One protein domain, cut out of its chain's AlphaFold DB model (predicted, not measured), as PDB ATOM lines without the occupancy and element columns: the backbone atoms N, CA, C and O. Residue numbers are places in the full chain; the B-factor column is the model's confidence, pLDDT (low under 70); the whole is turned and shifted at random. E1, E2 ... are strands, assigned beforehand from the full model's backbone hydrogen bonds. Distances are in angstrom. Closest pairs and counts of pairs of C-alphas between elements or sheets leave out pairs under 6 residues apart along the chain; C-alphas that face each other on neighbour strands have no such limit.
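This is residues 3 to 85 of the 92 residues of the protein "Protein of uncharacterized function (DUF421)" of Acinetobacter baumannii (UniProt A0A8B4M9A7). With little regular structure, the model is two lobes: a strand hairpin, E1 and E2, at one end, and a small antiparallel sheet, E4 - E3 - E5, among loops at the other, joined by residues 28 to 54. The printed part has 83 residues, 21 of them in five named strands, E1 to E5 in order, with no named helix: all strand. It is only just compact, close to loose, with a radius of gyration of the C-alphas of 13.9 A, and spans 43 by 27 by 22 A.

E1, residues 12 to 17, and E2, residues 23 to 27, form an antiparallel hairpin at 161 degrees; N 16 and O 24, 2.8 A apart, are within hydrogen-bond range. E3, residues 55 to 58, and E4, residues 64 to 66, form another at 134 degrees, with N 56 and O 65 at 2.9 A. E5, residues 82 to 84, is antiparallel to E3 at 143 degrees, with N 57 and O 83 at 2.8 A. E1 and E2 are apart from E3, E4 and E5.

E1, 13.8 A long, begins at C-alpha 12 (238.187, 181.784, 188.795). E2 measures 12.8 A, E3 10.1 A, E4 7.3 A. E5, 6.8 A, ends at C-alpha 84 (224.911, 192.451, 192.184).

The C-alphas farthest apart, of Asp 20 and Ile 52, are 45.2 A apart. The printed part has no cut. Links E2 to E3 and E4 to E5 are long. No printed residue is under 70 in pLDDT.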
ATOM      1  N   GLN A   3     240.562 182.578 201.461       75.38
ATOM      2  CA  GLN A   3     241.991 182.438 201.798       75.38
ATOM      3  C   GLN A   3     242.938 182.512 200.583       75.38
ATOM      4  O   GLN A   3     244.139 182.632 200.761       75.38
ATOM      5  N   GLN A   4     242.409 182.418 199.359       80.94
ATOM      6  CA  GLN A   4     243.167 182.447 198.104       80.94
ATOM      7  C   GLN A   4     242.935 183.768 197.343       80.94
ATOM      8  O   GLN A   4     243.025 183.793 196.117       80.94
ATOM      9  N   ASN A   5     242.568 184.839 198.064       84.44
ATOM     10  CA  ASN A   5     242.323 186.189 197.540       84.44
ATOM     11  C   ASN A   5     241.340 186.245 196.357       84.44
ATOM     12  O   ASN A   5     241.530 187.001 195.408       84.44
ATOM     13  N   VAL A   6     240.274 185.439 196.413       92.31
ATOM     14  CA  VAL A   6     239.166 185.497 195.447       92.31
ATOM     15  C   VAL A   6     238.030 186.331 196.019       92.31
ATOM     16  O   VAL A   6     237.418 185.950 197.020       92.31
ATOM     17  N   GLU A   7     237.717 187.437 195.356       94.38
ATOM     18  CA  GLU A   7     236.625 188.341 195.727       94.38
ATOM     19  C   GLU A   7     235.286 187.936 195.126       94.38
ATOM     20  O   GLU A   7     234.246 188.113 195.763       94.38
ATOM     21  N   HIS A   8     235.296 187.369 193.921       96.06
ATOM     22  CA  HIS A   8     234.093 186.899 193.247       96.06
ATOM     23  C   HIS A   8     234.385 185.738 192.293       96.06
ATOM     24  O   HIS A   8     235.493 185.582 191.782       96.06
ATOM     25  N   LEU A   9     233.363 184.924 192.003       95.62
ATOM     26  CA  LEU A   9     233.511 183.718 191.168       95.62
ATOM     27  C   LEU A   9     233.981 184.001 189.731       95.62
ATOM     28  O   LEU A   9     234.507 183.112 189.073       95.62
ATOM     29  N   GLY A  10     233.827 185.236 189.255       96.56
ATOM     30  CA  GLY A  10     234.254 185.653 187.917       96.56
ATOM     31  C   GLY A  10     235.774 185.763 187.733       96.56
ATOM     32  O   GLY A  10     236.231 185.888 186.602       96.56
ATOM     33  N   GLN A  11     236.549 185.681 188.820       96.19
ATOM     34  CA  GLN A  11     238.018 185.643 188.797       96.19
ATOM     35  C   GLN A  11     238.570 184.221 188.599       96.19
ATOM     36  O   GLN A  11     239.729 184.052 188.227       96.19
ATOM     37  N   VAL A  12     237.759 183.187 188.846       95.06
ATOM     38  CA  VAL A  12     238.187 181.784 188.795       95.06
ATOM     39  C   VAL A  12     237.808 181.184 187.447       95.06
ATOM     40  O   VAL A  12     236.631 181.094 187.097       95.06
ATOM     41  N   ARG A  13     238.813 180.742 186.693       95.50
ATOM     42  CA  ARG A  13     238.636 180.048 185.415       95.50
ATOM     43  C   ARG A  13     238.330 178.575 185.620       95.50
ATOM     44  O   ARG A  13     237.413 178.057 184.991       95.50
ATOM     45  N   THR A  14     239.080 177.913 186.495       94.44
ATOM     46  CA  THR A  14     238.765 176.548 186.915       94.44
ATOM     47  C   THR A  14     239.232 176.280 188.341       94.44
ATOM     48  O   THR A  14     240.156 176.924 188.835       94.44
ATOM     49  N   ALA A  15     238.578 175.325 188.992       92.44
ATOM     50  CA  ALA A  15     238.953 174.808 190.296       92.44
ATOM     51  C   ALA A  15     239.174 173.299 190.160       92.44
ATOM     52  O   ALA A  15     238.299 172.591 189.659       92.44
ATOM     53  N   LEU A  16     240.341 172.820 190.575       94.44
ATOM     54  CA  LEU A  16     240.756 171.425 190.482       94.44
ATOM     55  C   LEU A  16     240.924 170.877 191.893       94.44
ATOM     56  O   LEU A  16     241.683 171.436 192.682       94.44
ATOM     57  N   LEU A  17     240.201 169.805 192.208       94.38
ATOM     58  CA  LEU A  17     240.437 169.032 193.420       94.38
ATOM     59  C   LEU A  17     241.466 167.951 193.090       94.38
ATOM     60  O   LEU A  17     241.187 167.059 192.286       94.38
ATOM     61  N   GLU A  18     242.653 168.074 193.665       93.75
ATOM     62  CA  GLU A  18     243.772 167.163 193.444       93.75
ATOM     63  C   GLU A  18     243.605 165.862 194.245       93.75
ATOM     64  O   GLU A  18     242.762 165.754 195.142       93.75
ATOM     65  N   SER A  19     244.394 164.837 193.910       94.88
ATOM     66  CA  SER A  19     244.296 163.506 194.531       94.88
ATOM     67  C   SER A  19     244.636 163.493 196.023       94.88
ATOM     68  O   SER A  19     244.231 162.577 196.734       94.88
ATOM     69  N   ASP A  20     245.381 164.490 196.493       94.62
ATOM     70  CA  ASP A  20     245.727 164.702 197.899       94.62
ATOM     71  C   ASP A  20     244.687 165.553 198.657       94.62
ATOM     72  O   ASP A  20     244.839 165.811 199.851       94.62
ATOM     73  N   GLY A  21     243.607 165.964 197.983       92.19
ATOM     74  CA  GLY A  21     242.543 166.789 198.546       92.19
ATOM     75  C   GLY A  21     242.819 168.294 198.510       92.19
ATOM     76  O   GLY A  21     241.992 169.062 199.009       92.19
ATOM     77  N   ILE A  22     243.932 168.742 197.920       92.44
ATOM     78  CA  ILE A  22     244.223 170.167 197.748       92.44
ATOM     79  C   ILE A  22     243.338 170.750 196.639       92.44
ATOM     80  O   ILE A  22     243.136 170.154 195.582       92.44
ATOM     81  N   LEU A  23     242.782 171.939 196.890       90.81
ATOM     82  CA  LEU A  23     242.016 172.687 195.898       90.81
ATOM     83  C   LEU A  23     242.906 173.724 195.205       90.81
ATOM     84  O   LEU A  23     243.178 174.795 195.762       90.81
ATOM     85  N   SER A  24     243.269 173.432 193.962       91.69
ATOM     86  CA  SER A  24     244.010 174.328 193.079       91.69
ATOM     87  C   SER A  24     243.054 175.214 192.287       91.69
ATOM     88  O   SER A  24     242.106 174.739 191.658       91.69
ATOM     89  N   LEU A  25     243.294 176.526 192.307       92.56
ATOM     90  CA  LEU A  25     242.528 177.492 191.521       92.56
ATOM     91  C   LEU A  25     243.371 178.024 190.369       92.56
ATOM     92  O   LEU A  25     244.483 178.506 190.564       92.56
ATOM     93  N   LEU A  26     242.798 177.984 189.173       93.25
ATOM     94  CA  LEU A  26     243.330 178.666 188.006       93.25
ATOM     95  C   LEU A  26     242.469 179.897 187.761       93.25
ATOM     96  O   LEU A  26     241.243 179.804 187.655       93.25
ATOM     97  N   TYR A  27     243.120 181.044 187.651       94.81
ATOM     98  CA  TYR A  27     242.460 182.334 187.511       94.81
ATOM     99  C   TYR A  27     242.335 182.738 186.042       94.81
ATOM    100  O   TYR A  27     243.005 182.178 185.167       94.81
ATOM    101  N   TYR A  28     241.426 183.672 185.775       95.88
ATOM    102  CA  TYR A  28     241.469 184.459 184.547       95.88
ATOM    103  C   TYR A  28     242.582 185.509 184.642       95.88
ATOM    104  O   TYR A  28     242.916 185.949 185.743       95.88
ATOM    105  N   GLU A  29     243.117 185.908 183.489       95.25
ATOM    106  CA  GLU A  29     243.920 187.126 183.371       95.25
ATOM    107  C   GLU A  29     243.040 188.360 183.625       95.25
ATOM    108  O   GLU A  29     241.816 188.307 183.468       95.25
ATOM    109  N   ASP A  30     243.656 189.486 183.984       94.00
ATOM    110  CA  ASP A  30     242.956 190.725 184.359       94.00
ATOM    111  C   ASP A  30     241.972 191.237 183.293       94.00
ATOM    112  O   ASP A  30     240.942 191.836 183.623       94.00
ATOM    113  N   GLU A  31     242.286 191.013 182.018       94.62
ATOM    114  CA  GLU A  31     241.461 191.416 180.872       94.62
ATOM    115  C   GLU A  31     240.271 190.470 180.646       94.62
ATOM    116  O   GLU A  31     239.222 190.892 180.154       94.62
ATOM    117  N   ASP A  32     240.401 189.218 181.092       96.44
ATOM    118  CA  ASP A  32     239.427 188.144 180.897       96.44
ATOM    119  C   ASP A  32     238.480 187.959 182.091       96.44
ATOM    120  O   ASP A  32     237.544 187.151 182.020       96.44
ATOM    121  N   VAL A  33     238.698 188.689 183.196       96.81
ATOM    122  CA  VAL A  33     237.851 188.616 184.394       96.81
ATOM    123  C   VAL A  33     236.388 188.839 184.023       96.81
ATOM    124  O   VAL A  33     235.991 189.848 183.427       96.81
ATOM    125  N   LYS A  34     235.551 187.884 184.427       96.94
ATOM    126  CA  LYS A  34     234.115 187.895 184.157       96.94
ATOM    127  C   LYS A  34     233.357 188.532 185.313       96.94
ATOM    128  O   LYS A  34     233.840 188.606 186.441       96.94
ATOM    129  N   TRP A  35     232.125 188.948 185.039       97.81
ATOM    130  CA  TRP A  35     231.180 189.245 186.110       97.81
ATOM    131  C   TRP A  35     230.923 187.978 186.925       97.81
ATOM    132  O   TRP A  35     230.756 186.900 186.353       97.81
ATOM    133  N   GLY A  36     230.886 188.088 188.250       97.50
ATOM    134  CA  GLY A  36     230.584 186.928 189.076       97.50
ATOM    135  C   GLY A  36     230.077 187.247 190.468       97.50
ATOM    136  O   GLY A  36     230.088 188.393 190.918       97.50
ATOM    137  N   LEU A  37     229.631 186.183 191.133       97.38
ATOM    138  CA  LEU A  37     229.019 186.248 192.451       97.38
ATOM    139  C   LEU A  37     230.046 186.703 193.491       97.38
ATOM    140  O   LEU A  37     231.088 186.045 193.598       97.38
ATOM    141  N   PRO A  38     229.764 187.765 194.266       96.44
ATOM    142  CA  PRO A  38     230.641 188.193 195.345       96.44
ATOM    143  C   PRO A  38     230.803 187.097 196.394       96.44
ATOM    144  O   PRO A  38     229.851 186.393 196.723       96.44
ATOM    145  N   LEU A  39     232.004 186.965 196.948       93.44
ATOM    146  CA  LEU A  39     232.302 185.991 197.995       93.44
ATOM    147  C   LEU A  39     232.384 186.619 199.381       93.44
ATOM    148  O   LEU A  39     232.285 185.880 200.360       93.44
ATOM    149  N   PHE A  40     232.561 187.936 199.499       90.88
ATOM    150  CA  PHE A  40     232.675 188.629 200.784       90.88
ATOM    151  C   PHE A  40     231.321 189.164 201.280       90.88
ATOM    152  O   PHE A  40     230.522 189.604 200.453       90.88
ATOM    153  N   PRO A  41     231.049 189.143 202.603       89.25
ATOM    154  CA  PRO A  41     229.735 189.492 203.158       89.25
ATOM    155  C   PRO A  41     229.227 190.882 202.761       89.25
ATOM    156  O   PRO A  41     228.043 191.038 202.477       89.25
ATOM    157  N   ASP A  42     230.120 191.865 202.671       91.12
ATOM    158  CA  ASP A  42     229.749 193.254 202.376       91.12
ATOM    159  C   ASP A  42     229.151 193.420 200.972       91.12
ATOM    160  O   ASP A  42     228.269 194.254 200.751       91.12
ATOM    161  N   ALA A  43     229.597 192.604 200.017       92.19
ATOM    162  CA  ALA A  43     229.099 192.615 198.644       92.19
ATOM    163  C   ALA A  43     228.079 191.497 198.373       92.19
ATOM    164  O   ALA A  43     227.193 191.657 197.536       92.19
ATOM    165  N   TYR A  44     228.154 190.373 199.091       95.31
ATOM    166  CA  TYR A  44     227.221 189.256 198.963       95.31
ATOM    167  C   TYR A  44     225.898 189.559 199.682       95.31
ATOM    168  O   TYR A  44     225.601 189.042 200.759       95.31
ATOM    169  N   ARG A  45     225.084 190.423 199.072       96.12
ATOM    170  CA  ARG A  45     223.762 190.821 199.565       96.12
ATOM    171  C   ARG A  45     222.711 190.640 198.482       96.12
ATOM    172  O   ARG A  45     222.993 190.823 197.299       96.12
ATOM    173  N   LYS A  46     221.494 190.281 198.895       96.81
ATOM    174  CA  LYS A  46     220.359 190.194 197.975       96.81
ATOM    175  C   LYS A  46     220.076 191.587 197.416       96.81
ATOM    176  O   LYS A  46     219.988 192.548 198.171       96.81
ATOM    177  N   ALA A  47     219.938 191.683 196.102       96.25
ATOM    178  CA  ALA A  47     219.592 192.925 195.439       96.25
ATOM    179  C   ALA A  47     218.154 193.334 195.787       96.25
ATOM    180  O   ALA A  47     217.218 192.549 195.638       96.25
ATOM    181  N   GLU A  48     217.999 194.577 196.238       95.44
ATOM    182  CA  GLU A  48     216.704 195.181 196.579       95.44
ATOM    183  C   GLU A  48     216.190 196.104 195.469       95.44
ATOM    184  O   GLU A  48     214.986 196.316 195.344       95.44
ATOM    185  N   VAL A  49     217.096 196.616 194.628       95.19
ATOM    186  CA  VAL A  49     216.787 197.523 193.518       95.19
ATOM    187  C   VAL A  49     217.416 197.000 192.228       95.19
ATOM    188  O   VAL A  49     218.584 196.608 192.204       95.19
ATOM    189  N   LEU A  50     216.632 196.995 191.144       95.44
ATOM    190  CA  LEU A  50     217.123 196.661 189.810       95.44
ATOM    191  C   LEU A  50     217.816 197.881 189.194       95.44
ATOM    192  O   LEU A  50     217.203 198.935 189.034       95.44
ATOM    193  N   LYS A  51     219.079 197.722 188.816       94.88
ATOM    194  CA  LYS A  51     219.893 198.723 188.131       94.88
ATOM    195  C   LYS A  51     219.994 198.370 186.651       94.88
ATOM    196  O   LYS A  51     220.200 197.214 186.277       94.88
ATOM    197  N   ILE A  52     219.860 199.384 185.804       92.00
ATOM    198  CA  ILE A  52     219.960 199.239 184.348       92.00
ATOM    199  C   ILE A  52     221.394 198.845 183.975       92.00
ATOM    200  O   ILE A  52     222.352 199.319 184.584       92.00
ATOM    201  N   ASN A  53     221.534 197.975 182.969       91.56
ATOM    202  CA  ASN A  53     222.824 197.529 182.427       91.56
ATOM    203  C   ASN A  53     223.792 196.971 183.493       91.56
ATOM    204  O   ASN A  53     225.010 197.086 183.371       91.56
ATOM    205  N   THR A  54     223.243 196.392 184.562       95.25
ATOM    206  CA  THR A  54     224.003 195.795 185.663       95.25
ATOM    207  C   THR A  54     223.868 194.281 185.614       95.25
ATOM    208  O   THR A  54     222.780 193.744 185.395       95.25
ATOM    209  N   PHE A  55     224.988 193.589 185.805       97.62
ATOM    210  CA  PHE A  55     225.000 192.139 185.921       97.62
ATOM    211  C   PHE A  55     224.650 191.720 187.343       97.62
ATOM    212  O   PHE A  55     225.096 192.324 188.320       97.62
ATOM    213  N   TYR A  56     223.869 190.653 187.435       98.19
ATOM    214  CA  TYR A  56     223.488 190.024 188.683       98.19
ATOM    215  C   TYR A  56     223.881 188.559 188.661       98.19
ATOM    216  O   TYR A  56     223.713 187.873 187.651       98.19
ATOM    217  N   SER A  57     224.336 188.065 189.805       98.25
ATOM    218  CA  SER A  57     224.696 186.669 189.993       98.25
ATOM    219  C   SER A  57     223.699 185.972 190.908       98.25
ATOM    220  O   SER A  57     223.330 186.474 191.971       98.25
ATOM    221  N   CYS A  58     223.267 184.780 190.508       98.19
ATOM    222  CA  CYS A  58     222.385 183.949 191.308       98.19
ATOM    223  C   CYS A  58     223.097 183.548 192.600       98.19
ATOM    224  O   CYS A  58     224.151 182.913 192.559       98.19
ATOM    225  N   MET A  59     222.476 183.830 193.743       97.19
ATOM    226  CA  MET A  59     223.060 183.547 195.059       97.19
ATOM    227  C   MET A  59     223.180 182.042 195.360       97.19
ATOM    228  O   MET A  59     223.917 181.653 196.254       97.19
ATOM    229  N   LYS A  60     222.485 181.175 194.608       96.75
ATOM    230  CA  LYS A  60     222.544 179.714 194.797       96.75
ATOM    231  C   LYS A  60     223.619 179.032 193.950       96.75
ATOM    232  O   LYS A  60     224.258 178.101 194.423       96.75
ATOM    233  N   CYS A  61     223.777 179.434 192.689       96.62
ATOM    234  CA  CYS A  61     224.639 178.715 191.741       96.62
ATOM    235  C   CYS A  61     225.726 179.575 191.081       96.62
ATOM    236  O   CYS A  61     226.605 179.019 190.427       96.62
ATOM    237  N   GLY A  62     225.677 180.901 191.226       96.62
ATOM    238  CA  GLY A  62     226.647 181.826 190.636       96.62
ATOM    239  C   GLY A  62     226.405 182.198 189.168       96.62
ATOM    240  O   GLY A  62     227.186 182.973 188.621       96.62
ATOM    241  N   GLU A  63     225.338 181.696 188.533       97.56
ATOM    242  CA  GLU A  63     224.949 182.094 187.169       97.56
ATOM    243  C   GLU A  63     224.804 183.612 187.070       97.56
ATOM    244  O   GLU A  63     224.143 184.200 187.925       97.56
ATOM    245  N   THR A  64     225.387 184.234 186.045       97.50
ATOM    246  CA  THR A  64     225.470 185.696 185.947       97.50
ATOM    247  C   THR A  64     224.816 186.219 184.677       97.50
ATOM    248  O   THR A  64     225.150 185.776 183.582       97.50
ATOM    249  N   LYS A  65     223.887 187.171 184.813       96.56
ATOM    250  CA  LYS A  65     223.167 187.783 183.686       96.56
ATOM    251  C   LYS A  65     222.589 189.151 184.042       96.56
ATOM    252  O   LYS A  65     222.470 189.500 185.213       96.56
ATOM    253  N   ILE A  66     222.199 189.909 183.021       96.69
ATOM    254  CA  ILE A  66     221.357 191.098 183.188       96.69
ATOM    255  C   ILE A  66     219.917 190.622 183.405       96.69
ATOM    256  O   ILE A  66     219.437 189.730 182.699       96.69
ATOM    257  N   LEU A  67     219.247 191.181 184.410       95.50
ATOM    258  CA  LEU A  67     217.880 190.814 184.771       95.50
ATOM    259  C   LEU A  67     216.881 191.836 184.236       95.50
ATOM    260  O   LEU A  67     217.158 193.032 184.211       95.50
ATOM    261  N   ASN A  68     215.688 191.355 183.891       93.88
ATOM    262  CA  ASN A  68     214.538 192.211 183.590       93.88
ATOM    263  C   ASN A  68     213.728 192.539 184.855       93.88
ATOM    264  O   ASN A  68     213.023 193.542 184.899       93.88
ATOM    265  N   LYS A  69     213.815 191.681 185.883       94.88
ATOM    266  CA  LYS A  69     213.166 191.829 187.194       94.88
ATOM    267  C   LYS A  69     213.987 191.129 188.286       94.88
ATOM    268  O   LYS A  69     214.656 190.137 188.003       94.88
ATOM    269  N   LEU A  70     213.954 191.627 189.525       92.62
ATOM    270  CA  LEU A  70     214.781 191.091 190.624       92.62
ATOM    271  C   LEU A  70     214.393 189.681 191.067       92.62
ATOM    272  O   LEU A  70     215.244 188.924 191.510       92.62
ATOM    273  N   ASP A  71     213.121 189.322 190.951       93.94
ATOM    274  CA  ASP A  71     212.592 187.992 191.246       93.94
ATOM    275  C   ASP A  71     212.653 187.070 190.016       93.94
ATOM    276  O   ASP A  71     211.957 186.061 189.958       93.94
ATOM    277  N   GLN A  72     213.424 187.415 188.981       96.12
ATOM    278  CA  GLN A  72     213.527 186.580 187.790       96.12
ATOM    279  C   GLN A  72     214.093 185.208 188.149       96.12
ATOM    280  O   GLN A  72     215.057 185.081 188.899       96.12
ATOM    281  N   GLU A  73     213.530 184.160 187.566       97.62
ATOM    282  CA  GLU A  73     214.016 182.812 187.799       97.62
ATOM    283  C   GLU A  73     215.417 182.598 187.189       97.62
ATOM    284  O   GLU A  73     215.743 183.004 186.058       97.62
ATOM    285  N   CYS A  74     216.298 181.955 187.955       97.94
ATOM    286  CA  CYS A  74     217.593 181.510 187.462       97.94
ATOM    287  C   CYS A  74     217.411 180.350 186.482       97.94
ATOM    288  O   CYS A  74     216.981 179.270 186.871       97.94
ATOM    289  N   SER A  75     217.859 180.539 185.241       96.44
ATOM    290  CA  SER A  75     217.777 179.550 184.157       96.44
ATOM    291  C   SER A  75     218.567 178.266 184.426       96.44
ATOM    292  O   SER A  75     218.347 177.272 183.747       96.44
ATOM    293  N   ARG A  76     219.492 178.280 185.396       97.06
ATOM    294  CA  ARG A  76     220.346 177.135 185.737       97.06
ATOM    295  C   ARG A  76     219.857 176.332 186.944       97.06
ATOM    296  O   ARG A  76     220.093 175.132 187.003       97.06
ATOM    297  N   CYS A  77     219.256 176.977 187.945       97.69
ATOM    298  CA  CYS A  77     218.915 176.317 189.217       97.69
ATOM    299  C   CYS A  77     217.531 176.668 189.779       97.69
ATOM    300  O   CYS A  77     217.227 176.284 190.913       97.69
ATOM    301  N   HIS A  78     216.735 177.431 189.025       97.38
ATOM    302  CA  HIS A  78     215.367 177.848 189.350       97.38
ATOM    303  C   HIS A  78     215.223 178.666 190.650       97.38
ATOM    304  O   HIS A  78     214.144 178.808 191.218       97.38
ATOM    305  N   HIS A  79     216.326 179.224 191.155       97.00
ATOM    306  CA  HIS A  79     216.316 180.102 192.324       97.00
ATOM    307  C   HIS A  79     216.026 181.560 191.937       97.00
ATOM    308  O   HIS A  79     216.312 181.971 190.816       97.00
ATOM    309  N   HIS A  80     215.497 182.337 192.883       97.19
ATOM    310  CA  HIS A  80     214.974 183.691 192.644       97.19
ATOM    311  C   HIS A  80     215.751 184.783 193.401       97.19
ATOM    312  O   HIS A  80     215.373 185.950 193.381       97.19
ATOM    313  N   SER A  81     216.825 184.411 194.105       97.50
ATOM    314  CA  SER A  81     217.678 185.358 194.832       97.50
ATOM    315  C   SER A  81     218.929 185.687 194.028       97.50
ATOM    316  O   SER A  81     219.670 184.789 193.607       97.50
ATOM    317  N   TRP A  82     219.172 186.984 193.873       98.06
ATOM    318  CA  TRP A  82     220.252 187.552 193.078       98.06
ATOM    319  C   TRP A  82     221.030 188.567 193.902       98.06
ATOM    320  O   TRP A  82     220.438 189.297 194.691       98.06
ATOM    321  N   ALA A  83     222.340 188.616 193.693       97.75
ATOM    322  CA  ALA A  83     223.224 189.661 194.192       97.75
ATOM    323  C   ALA A  83     223.792 190.443 193.003       97.75
ATOM    324  O   ALA A  83     223.910 189.887 191.908       97.75
ATOM    325  N   GLU A  84     224.149 191.711 193.197       97.75
ATOM    326  CA  GLU A  84     224.911 192.451 192.184       97.75
ATOM    327  C   GLU A  84     226.258 191.758 191.949       97.75
ATOM    328  O   GLU A  84     226.944 191.357 192.891       97.75
ATOM    329  N   SER A  85     226.618 191.571 190.683       97.88
ATOM    330  CA  SER A  85     227.885 190.949 190.316       97.88
ATOM    331  C   SER A  85     229.045 191.926 190.482       97.88
ATOM    332  O   SER A  85     228.905 193.123 190.245       97.88
TER     333      SER A  85